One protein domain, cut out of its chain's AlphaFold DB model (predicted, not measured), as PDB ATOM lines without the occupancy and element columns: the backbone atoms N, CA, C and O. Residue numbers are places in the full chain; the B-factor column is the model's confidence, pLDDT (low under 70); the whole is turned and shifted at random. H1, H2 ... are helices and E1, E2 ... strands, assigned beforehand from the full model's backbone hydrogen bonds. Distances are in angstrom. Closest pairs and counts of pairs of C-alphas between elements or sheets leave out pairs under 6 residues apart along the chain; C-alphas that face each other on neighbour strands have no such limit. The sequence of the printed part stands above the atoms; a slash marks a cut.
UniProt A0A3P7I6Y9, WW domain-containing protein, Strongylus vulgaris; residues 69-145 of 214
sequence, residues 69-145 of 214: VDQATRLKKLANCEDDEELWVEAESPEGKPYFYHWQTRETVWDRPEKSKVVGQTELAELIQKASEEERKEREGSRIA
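This is residues 69 to 145 of the 214 residues of the protein "WW domain-containing protein" of Strongylus vulgaris (UniProt A0A3P7I6Y9). A small, twisted sheet of three strands sits at one end of an elongated body, and the long helix H2 starts directly from the strand E3 and runs away from the sheet like a handle, its residues 136 to 145 sticking out alone. The short helix H1 packs on H2 at a steep angle, with its residues 72 to 76 grazing the sheet, and a long loop, residues 103 to 115, joins E2 to E3. The printed part has 77 residues, with two named helices and three named strands in the order H1 E1 E2 E3 H2. The sheet's order is E2 E1 E3, mixed, and the class is mixed, helices and strands. The whole is loose, with a radius of gyration of the C-alphas of 14.5 A and spans of 51 by 27 by 18 A.

Begin with E1, residues 86 to 92: find C-alpha 86 at (18.993, 24.042, 142.222), from which the strand runs 19.3 A. Beside it look for E2, residues 98 to 102, 13.4 A long, and E3, residues 116 to 120, 12.5 A long. H2, residues 121 to 145, follows at once and runs 35.9 A to C-alpha 145 at (11.326, 8.687, 112.222). Go back to C-alpha 69 at (20.066, 24.570, 129.749) for H1, residues 69 to 78, 14.1 A long.

Start at E1, the inner strand. E1 and E2 form an antiparallel hairpin, where N 89 and O 101 are 2.8 A apart, within hydrogen-bond range. E1 and E3 are parallel neighbours at 45 degrees, with N 88 and O 117 within hydrogen-bond range at 2.8 A. The sheet is only just strongly twisted, its C-alphas up to 4.2 A off the best plane. Residues 100 to 101 of E2 also form a short antiparallel pairing with residues 108 to 109, a stretch outside the named strands. H2 is on the sheet but only grazes it, with its residues 121 to 127; its closest C-alphas to E1 are those of Gln 121 and Val 89, 6.0 A apart. H1 is on the sheet too and only grazes it, with residues 72 to 76. H1 and H2 touch, H2 with its residues 127 to 131 alone; the closest C-alphas, of Leu 75 and Ala 131, are 6.3 A apart. They run opposite ways at a steep tilt of 66 degrees. In H1 and H2 every O i to N i+4 pair is within hydrogen-bond range.

Look at Glu 95 and Ala 145 for the two C-alphas farthest apart, 52.4 A. Residues 136 to 145 of H2 stand free; without them the body spans 37 by 23 by 17 A. The printed part has no cut. The link from E2 to E3, 13 residues, is long. The mean pLDDT of the printed part is 81.6, and residue 69 and residues 141 to 145 of the model are under 70.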
ATOM      1  N   VAL A  69      21.210  24.778 128.849       57.84
ATOM      2  CA  VAL A  69      20.066  24.570 129.749       57.84
ATOM      3  C   VAL A  69      19.421  23.195 129.575       57.84
ATOM      4  O   VAL A  69      18.845  22.679 130.516       57.84
ATOM      5  N   ASP A  70      19.550  22.552 128.415       73.69
ATOM      6  CA  ASP A  70      18.717  21.390 128.094       73.69
ATOM      7  C   ASP A  70      19.036  20.152 128.956       73.69
ATOM      8  O   ASP A  70      18.139  19.486 129.473       73.69
ATOM      9  N   GLN A  71      20.323  19.885 129.219       78.62
ATOM     10  CA  GLN A  71      20.717  18.830 130.164       78.62
ATOM     11  C   GLN A  71      20.304  19.176 131.604       78.62
ATOM     12  O   GLN A  71      19.899  18.297 132.359       78.62
ATOM     13  N   ALA A  72      20.360  20.461 131.966       80.00
ATOM     14  CA  ALA A  72      20.016  20.939 133.299       80.00
ATOM     15  C   ALA A  72      18.537  20.830 133.598       80.00
ATOM     16  O   ALA A  72      18.146  20.294 134.631       80.00
ATOM     17  N   THR A  73      17.724  21.270 132.655       84.06
ATOM     18  CA  THR A  73      16.276  21.181 132.720       84.06
ATOM     19  C   THR A  73      15.823  19.724 132.704       84.06
ATOM     20  O   THR A  73      14.964  19.357 133.505       84.06
ATOM     21  N   ARG A  74      16.427  18.855 131.874       84.44
ATOM     22  CA  ARG A  74      16.132  17.409 131.902       84.44
ATOM     23  C   ARG A  74      16.458  16.787 133.260       84.44
ATOM     24  O   ARG A  74      15.621  16.075 133.807       84.44
ATOM     25  N   LEU A  75      17.625  17.085 133.831       84.62
ATOM     26  CA  LEU A  75      18.019  16.563 135.143       84.62
ATOM     27  C   LEU A  75      17.128  17.086 136.275       84.62
ATOM     28  O   LEU A  75      16.655  16.279 137.073       84.62
ATOM     29  N   LYS A  76      16.816  18.389 136.307       85.19
ATOM     30  CA  LYS A  76      15.860  18.976 137.267       85.19
ATOM     31  C   LYS A  76      14.488  18.301 137.181       85.19
ATOM     32  O   LYS A  76      13.920  17.927 138.205       85.19
ATOM     33  N   LYS A  77      13.999  18.053 135.961       85.00
ATOM     34  CA  LYS A  77      12.726  17.364 135.712       85.00
ATOM     35  C   LYS A  77      12.732  15.914 136.196       85.00
ATOM     36  O   LYS A  77      11.741  15.462 136.762       85.00
ATOM     37  N   LEU A  78      13.825  15.184 135.979       83.12
ATOM     38  CA  LEU A  78      13.969  13.800 136.443       83.12
ATOM     39  C   LEU A  78      14.092  13.700 137.968       83.12
ATOM     40  O   LEU A  78      13.642  12.712 138.539       83.12
ATOM     41  N   ALA A  79      14.680  14.713 138.600       82.94
ATOM     42  CA  ALA A  79      14.882  14.789 140.041       82.94
ATOM     43  C   ALA A  79      13.727  15.471 140.796       82.94
ATOM     44  O   ALA A  79      13.827  15.697 142.003       82.94
ATOM     45  N   ASN A  80      12.642  15.827 140.094       83.00
ATOM     46  CA  ASN A  80      11.486  16.525 140.660       83.00
ATOM     47  C   ASN A  80      11.867  17.805 141.441       83.00
ATOM     48  O   ASN A  80      11.325  18.056 142.515       83.00
ATOM     49  N   CYS A  81      12.808  18.593 140.916       74.06
ATOM     50  CA  CYS A  81      13.148  19.916 141.452       74.06
ATOM     51  C   CYS A  81      12.342  20.992 140.735       74.06
ATOM     52  O   CYS A  81      12.140  20.892 139.520       74.06
ATOM     53  N   GLU A  82      11.907  22.014 141.465       76.88
ATOM     54  CA  GLU A  82      11.268  23.183 140.857       76.88
ATOM     55  C   GLU A  82      12.286  24.004 140.044       76.88
ATOM     56  O   GLU A  82      13.499  23.895 140.234       76.88
ATOM     57  N   ASP A  83      11.813  24.826 139.103       70.56
ATOM     58  CA  ASP A  83      12.699  25.625 138.240       70.56
ATOM     59  C   ASP A  83      13.578  26.593 139.056       70.56
ATOM     60  O   ASP A  83      14.746  26.809 138.707       70.56
ATOM     61  N   ASP A  84      13.032  27.073 140.178       75.62
ATOM     62  CA  ASP A  84      13.676  27.943 141.167       75.62
ATOM     63  C   ASP A  84      14.582  27.191 142.158       75.62
ATOM     64  O   ASP A  84      15.292  27.828 142.938       75.62
ATOM     65  N   GLU A  85      14.550  25.853 142.153       81.62
ATOM     66  CA  GLU A  85      15.392  25.006 142.992       81.62
ATOM     67  C   GLU A  85      16.602  24.508 142.198       81.62
ATOM     68  O   GLU A  85      16.498  23.979 141.083       81.62
ATOM     69  N   GLU A  86      17.791  24.646 142.775       84.44
ATOM     70  CA  GLU A  86      18.993  24.042 142.222       84.44
ATOM     71  C   GLU A  86      19.211  22.639 142.782       84.44
ATOM     72  O   GLU A  86      18.939  22.336 143.944       84.44
ATOM     73  N   LEU A  87      19.739  21.771 141.926       89.12
ATOM     74  CA  LEU A  87      20.144  20.424 142.290       89.12
ATOM     75  C   LEU A  87      21.549  20.472 142.905       89.12
ATOM     76  O   LEU A  87      22.507  20.915 142.266       89.12
ATOM     77  N   TRP A  88      21.679  19.969 144.124       89.50
ATOM     78  CA  TRP A  88      22.929  19.896 144.874       89.50
ATOM     79  C   TRP A  88      23.184  18.468 145.314       89.50
ATOM     80  O   TRP A  88      22.250  17.709 145.562       89.50
ATOM     81  N   VAL A  89      24.453  18.109 145.448       89.75
ATOM     82  CA  VAL A  89      24.835  16.811 145.986       89.75
ATOM     83  C   VAL A  89      25.595  16.960 147.277       89.75
ATOM     84  O   VAL A  89      26.571  17.703 147.358       89.75
ATOM     85  N   GLU A  90      25.142  16.211 148.273       89.62
ATOM     86  CA  GLU A  90      25.825  16.067 149.547       89.62
ATOM     87  C   GLU A  90      26.929  15.018 149.427       89.62
ATOM     88  O   GLU A  90      26.715  13.885 148.985       89.62
ATOM     89  N   ALA A  91      28.132  15.426 149.801       84.38
ATOM     90  CA  ALA A  91      29.302  14.579 149.834       84.38
ATOM     91  C   ALA A  91      30.052  14.796 151.144       84.38
ATOM     92  O   ALA A  91      30.133  15.908 151.660       84.38
ATOM     93  N   GLU A  92      30.640  13.733 151.676       87.56
ATOM     94  CA  GLU A  92      31.485  13.825 152.859       87.56
ATOM     95  C   GLU A  92      32.930  14.063 152.423       87.56
ATOM     96  O   GLU A  92      33.491  13.336 151.598       87.56
ATOM     97  N   SER A  93      33.541  15.127 152.940       83.19
ATOM     98  CA  SER A  93      34.978  15.338 152.774       83.19
ATOM     99  C   SER A  93      35.745  14.235 153.510       83.19
ATOM    100  O   SER A  93      35.256  13.728 154.520       83.19
ATOM    101  N   PRO A  94      36.991  13.917 153.105       81.38
ATOM    102  CA  PRO A  94      37.848  12.997 153.864       81.38
ATOM    103  C   PRO A  94      38.133  13.496 155.292       81.38
ATOM    104  O   PRO A  94      38.570  12.730 156.144       81.38
ATOM    105  N   GLU A  95      37.865  14.776 155.557       82.19
ATOM    106  CA  GLU A  95      37.915  15.405 156.878       82.19
ATOM    107  C   GLU A  95      36.633  15.211 157.719       82.19
ATOM    108  O   GLU A  95      36.541  15.753 158.817       82.19
ATOM    109  N   GLY A  96      35.628  14.478 157.220       86.75
ATOM    110  CA  GLY A  96      34.370  14.199 157.926       86.75
ATOM    111  C   GLY A  96      33.375  15.364 157.962       86.75
ATOM    112  O   GLY A  96      32.461  15.366 158.782       86.75
ATOM    113  N   LYS A  97      33.551  16.375 157.102       86.75
ATOM    114  CA  LYS A  97      32.619  17.505 156.962       86.75
ATOM    115  C   LYS A  97      31.732  17.313 155.728       86.75
ATOM    116  O   LYS A  97      32.293  17.085 154.649       86.75
ATOM    117  N   PRO A  98      30.396  17.423 155.847       87.44
ATOM    118  CA  PRO A  98      29.523  17.424 154.683       87.44
ATOM    119  C   PRO A  98      29.762  18.705 153.874       87.44
ATOM    120  O   PRO A  98      29.874  19.795 154.436       87.44
ATOM    121  N   TYR A  99      29.871  18.566 152.558       87.06
ATOM    122  CA  TYR A  99      29.936  19.671 151.611       87.06
ATOM    123  C   TYR A  99      28.918  19.452 150.495       87.06
ATOM    124  O   TYR A  99      28.657  18.318 150.084       87.06
ATOM    125  N   PHE A 100      28.348  20.548 150.003       89.69
ATOM    126  CA  PHE A 100      27.371  20.531 148.925       89.69
ATOM    127  C   PHE A 100      28.061  20.933 147.627       89.69
ATOM    128  O   PHE A 100      28.650  22.013 147.541       89.69
ATOM    129  N   TYR A 101      28.004  20.079 146.608       87.56
ATOM    130  CA  TYR A 101      28.505  20.410 145.275       87.56
ATOM    131  C   TYR A 101      27.360  20.559 144.273       87.56
ATOM    132  O   TYR A 101      26.412  19.773 144.253       87.56
ATOM    133  N   HIS A 102      27.453  21.572 143.417       87.12
ATOM    134  CA  HIS A 102      26.499  21.820 142.349       87.12
ATOM    135  C   HIS A 102      26.849  20.950 141.137       87.12
ATOM    136  O   HIS A 102      27.972  20.994 140.627       87.12
ATOM    137  N   TRP A 103      25.886  20.189 140.612       83.62
ATOM    138  CA  TRP A 103      26.154  19.260 139.502       83.62
ATOM    139  C   TRP A 103      26.509  19.986 138.184       83.62
ATOM    140  O   TRP A 103      27.364  19.525 137.432       83.62
ATOM    141  N   GLN A 104      25.871  21.133 137.909       81.25
ATOM    142  CA  GLN A 104      26.057  21.911 136.674       81.25
ATOM    143  C   GLN A 104      27.270  22.850 136.699       81.25
ATOM    144  O   GLN A 104      28.132  22.768 135.827       81.25
ATOM    145  N   THR A 105      27.321  23.765 137.673       81.81
ATOM    146  CA  THR A 105      28.344  24.819 137.757       81.81
ATOM    147  C   THR A 105      29.655  24.315 138.354       81.81
ATOM    148  O   THR A 105      30.680  24.980 138.220       81.81
ATOM    149  N   ARG A 106      29.650  23.108 138.946       81.50
ATOM    150  CA  ARG A 106      30.774  22.527 139.700       81.50
ATOM    151  C   ARG A 106      31.216  23.406 140.871       81.50
ATOM    152  O   ARG A 106      32.369  23.348 141.291       81.50
ATOM    153  N   GLU A 107      30.304  24.225 141.381       83.50
ATOM    154  CA  GLU A 107      30.523  25.054 142.559       83.50
ATOM    155  C   GLU A 107      30.392  24.210 143.825       83.50
ATOM    156  O   GLU A 107      29.598  23.273 143.882       83.50
ATOM    157  N   THR A 108      31.179  24.534 144.846       88.44
ATOM    158  CA  THR A 108      31.155  23.846 146.141       88.44
ATOM    159  C   THR A 108      30.845  24.847 147.237       88.44
ATOM    160  O   THR A 108      31.525  25.871 147.335       88.44
ATOM    161  N   VAL A 109      29.864  24.537 148.074       86.31
ATOM    162  CA  VAL A 109      29.437  25.381 149.188       86.31
ATOM    163  C   VAL A 109      29.432  24.546 150.467       86.31
ATOM    164  O   VAL A 109      29.061  23.371 150.468       86.31
ATOM    165  N   TRP A 110      29.901  25.151 151.555       84.31
ATOM    166  CA  TRP A 110      29.931  24.530 152.882       84.31
ATOM    167  C   TRP A 110      28.622  24.744 153.651       84.31
ATOM    168  O   TRP A 110      28.260  23.927 154.490       84.31
ATOM    169  N   ASP A 111      27.894  25.812 153.319       82.75
ATOM    170  CA  ASP A 111      26.578  26.136 153.856       82.75
ATOM    171  C   ASP A 111      25.464  25.651 152.920       82.75
ATOM    172  O   ASP A 111      25.585  25.699 151.695       82.75
ATOM    173  N   ARG A 112      24.353  25.189 153.500       79.38
ATOM    174  CA  ARG A 112      23.207  24.698 152.729       79.38
ATOM    175  C   ARG A 112      22.445  25.880 152.098       79.38
ATOM    176  O   ARG A 112      21.947  26.719 152.849       79.38
ATOM    177  N   PRO A 113      22.308  25.956 150.762       77.69
ATOM    178  CA  PRO A 113      21.536  27.016 150.110       77.69
ATOM    179  C   PRO A 113      20.030  26.894 150.413       77.69
ATOM    180  O   PRO A 113      19.503  25.786 150.481       77.69
ATOM    181  N   GLU A 114      19.305  28.014 150.542       71.81
ATOM    182  CA  GLU A 114      17.860  28.020 150.878       71.81
ATOM    183  C   GLU A 114      16.965  27.334 149.829       71.81
ATOM    184  O   GLU A 114      15.890  26.847 150.170       71.81
ATOM    185  N   LYS A 115      17.405  27.254 148.567       77.25
ATOM    186  CA  LYS A 115      16.652  26.667 147.441       77.25
ATOM    187  C   LYS A 115      17.332  25.426 146.855       77.25
ATOM    188  O   LYS A 115      17.383  25.238 145.643       77.25
ATOM    189  N   SER A 116      17.930  24.597 147.712       78.62
ATOM    190  CA  SER A 116      18.654  23.397 147.278       78.62
ATOM    191  C   SER A 116      17.809  22.129 147.398       78.62
ATOM    192  O   SER A 116      17.424  21.747 148.512       78.62
ATOM    193  N   LYS A 117      17.651  21.388 146.299       83.06
ATOM    194  CA  LYS A 117      17.349  19.959 146.373       83.06
ATOM    195  C   LYS A 117      18.649  19.196 146.567       83.06
ATOM    196  O   LYS A 117      19.460  19.099 145.652       83.06
ATOM    197  N   VAL A 118      18.831  18.649 147.762       83.69
ATOM    198  CA  VAL A 118      19.982  17.805 148.078       83.69
ATOM    199  C   VAL A 118      19.675  16.369 147.668       83.69
ATOM    200  O   VAL A 118      18.676  15.796 148.100       83.69
ATOM    201  N   VAL A 119      20.535  15.823 146.821       86.62
ATOM    202  CA  VAL A 119      20.475  14.475 146.254       86.62
ATOM    203  C   VAL A 119      21.770  13.746 146.626       86.62
ATOM    204  O   VAL A 119      22.823  14.369 146.738       86.62
ATOM    205  N   GLY A 120      21.732  12.432 146.846       88.38
ATOM    206  CA  GLY A 120      22.957  11.665 147.113       88.38
ATOM    207  C   GLY A 120      23.845  11.523 145.867       88.38
ATOM    208  O   GLY A 120      23.358  11.585 144.738       88.38
ATOM    209  N   GLN A 121      25.147  11.254 146.040       84.81
ATOM    210  CA  GLN A 121      26.058  11.002 144.905       84.81
ATOM    211  C   GLN A 121      25.555   9.888 143.972       84.81
ATOM    212  O   GLN A 121      25.604  10.033 142.750       84.81
ATOM    213  N   THR A 122      25.043   8.794 144.543       88.81
ATOM    214  CA  THR A 122      24.497   7.659 143.785       88.81
ATOM    215  C   THR A 122      23.259   8.054 142.985       88.81
ATOM    216  O   THR A 122      23.167   7.752 141.799       88.81
ATOM    217  N   GLU A 123      22.338   8.791 143.604       88.44
ATOM    218  CA  GLU A 123      21.088   9.214 142.970       88.44
ATOM    219  C   GLU A 123      21.349  10.216 141.832       88.44
ATOM    220  O   GLU A 123      20.764  10.093 140.756       88.44
ATOM    221  N   LEU A 124      22.310  11.140 141.986       86.69
ATOM    222  CA  LEU A 124      22.722  12.014 140.882       86.69
ATOM    223  C   LEU A 124      23.295  11.204 139.708       86.69
ATOM    224  O   LEU A 124      22.991  11.500 138.551       86.69
ATOM    225  N   ALA A 125      24.126  10.195 139.981       87.62
ATOM    226  CA  ALA A 125      24.712   9.365 138.932       87.62
ATOM    227  C   ALA A 125      23.634   8.622 138.122       87.62
ATOM    228  O   ALA A 125      23.712   8.583 136.891       87.62
ATOM    229  N   GLU A 126      22.601   8.100 138.787       90.19
ATOM    230  CA  GLU A 126      21.449   7.465 138.136       90.19
ATOM    231  C   GLU A 126      20.647   8.459 137.283       90.19
ATOM    232  O   GLU A 126      20.279   8.152 136.146       90.19
ATOM    233  N   LEU A 127      20.427   9.680 137.780       88.06
ATOM    234  CA  LEU A 127      19.744  10.741 137.035       88.06
ATOM    235  C   LEU A 127      20.513  11.142 135.768       88.06
ATOM    236  O   LEU A 127      19.904  11.307 134.710       88.06
ATOM    237  N   ILE A 128      21.843  11.240 135.844       88.75
ATOM    238  CA  ILE A 128      22.716  11.522 134.690       88.75
ATOM    239  C   ILE A 128      22.634  10.402 133.653       88.75
ATOM    240  O   ILE A 128      22.486  10.683 132.460       88.75
ATOM    241  N   GLN A 129      22.682   9.140 134.084       89.25
ATOM    242  CA  GLN A 129      22.523   8.003 133.175       89.25
ATOM    243  C   GLN A 129      21.159   8.042 132.489       89.25
ATOM    244  O   GLN A 129      21.092   8.001 131.259       89.25
ATOM    245  N   LYS A 130      20.085   8.238 133.255       88.75
ATOM    246  CA  LYS A 130      18.719   8.314 132.733       88.75
ATOM    247  C   LYS A 130      18.531   9.468 131.745       88.75
ATOM    248  O   LYS A 130      17.927   9.264 130.695       88.75
ATOM    249  N   ALA A 131      19.094  10.645 132.026       87.00
ATOM    250  CA  ALA A 131      19.070  11.781 131.104       87.00
ATOM    251  C   ALA A 131      19.815  11.474 129.793       87.00
ATOM    252  O   ALA A 131      19.319  11.776 128.707       87.00
ATOM    253  N   SER A 132      20.980  10.823 129.880       87.56
ATOM    254  CA  SER A 132      21.770  10.438 128.702       87.56
ATOM    255  C   SER A 132      21.093   9.350 127.857       87.56
ATOM    256  O   SER A 132      21.163   9.366 126.625       87.56
ATOM    257  N   GLU A 133      20.390   8.412 128.497       86.75
ATOM    258  CA  GLU A 133      19.614   7.379 127.815       86.75
ATOM    259  C   GLU A 133      18.381   7.958 127.126       86.75
ATOM    260  O   GLU A 133      18.073   7.555 126.001       86.75
ATOM    261  N   GLU A 134      17.699   8.912 127.763       82.25
ATOM    262  CA  GLU A 134      16.575   9.633 127.170       82.25
ATOM    263  C   GLU A 134      17.020  10.404 125.924       82.25
ATOM    264  O   GLU A 134      16.387  10.268 124.878       82.25
ATOM    265  N   GLU A 135      18.168  11.088 125.974       82.94
ATOM    266  CA  GLU A 135      18.752  11.751 124.802       82.94
ATOM    267  C   GLU A 135      19.100  10.742 123.694       82.94
ATOM    268  O   GLU A 135      18.805  10.955 122.513       82.94
ATOM    269  N   ARG A 136      19.697   9.598 124.051       82.31
ATOM    270  CA  ARG A 136      20.041   8.551 123.079       82.31
ATOM    271  C   ARG A 136      18.792   7.966 122.427       82.31
ATOM    272  O   ARG A 136      18.788   7.740 121.217       82.31
ATOM    273  N   LYS A 137      17.740   7.734 123.211       79.25
ATOM    274  CA  LYS A 137      16.453   7.214 122.741       79.25
ATOM    275  C   LYS A 137      15.702   8.244 121.906       79.25
ATOM    276  O   LYS A 137      15.089   7.864 120.916       79.25
ATOM    277  N   GLU A 138      15.784   9.524 122.245       74.25
ATOM    278  CA  GLU A 138      15.241  10.618 121.440       74.25
ATOM    279  C   GLU A 138      15.961  10.708 120.090       74.25
ATOM    280  O   GLU A 138      15.324  10.774 119.037       74.25
ATOM    281  N   ARG A 139      17.293  10.608 120.090       73.50
ATOM    282  CA  ARG A 139      18.094  10.610 118.863       73.50
ATOM    283  C   ARG A 139      17.817   9.386 117.997       73.50
ATOM    284  O   ARG A 139      17.739   9.514 116.779       73.50
ATOM    285  N   GLU A 140      17.657   8.217 118.609       71.94
ATOM    286  CA  GLU A 140      17.327   6.981 117.900       71.94
ATOM    287  C   GLU A 140      15.881   6.987 117.390       71.94
ATOM    288  O   GLU A 140      15.636   6.647 116.238       71.94
ATOM    289  N   GLY A 141      14.932   7.492 118.178       60.44
ATOM    290  CA  GLY A 141      13.554   7.728 117.747       60.44
ATOM    291  C   GLY A 141      13.480   8.717 116.583       60.44
ATOM    292  O   GLY A 141      12.754   8.482 115.620       60.44
ATOM    293  N   SER A 142      14.304   9.770 116.607       58.38
ATOM    294  CA  SER A 142      14.454  10.714 115.496       58.38
ATOM    295  C   SER A 142      15.077  10.054 114.263       58.38
ATOM    296  O   SER A 142      14.636  10.311 113.146       58.38
ATOM    297  N   ARG A 143      16.065   9.164 114.419       62.78
ATOM    298  CA  ARG A 143      16.633   8.400 113.294       62.78
ATOM    299  C   ARG A 143      15.612   7.451 112.680       62.78
ATOM    300  O   ARG A 143      15.488   7.453 111.462       62.78
ATOM    301  N   ILE A 144      14.847   6.724 113.494       60.62
ATOM    302  CA  ILE A 144      13.789   5.813 113.034       60.62
ATOM    303  C   ILE A 144      12.647   6.590 112.353       60.62
ATOM    304  O   ILE A 144      12.130   6.140 111.331       60.62
ATOM    305  N   ALA A 145      12.299   7.783 112.848       55.06
ATOM    306  CA  ALA A 145      11.326   8.687 112.222       55.06
ATOM    307  C   ALA A 145      11.852   9.380 110.949       55.06
ATOM    308  O   ALA A 145      11.068   9.874 110.145       55.06
TER     309      ALA A 145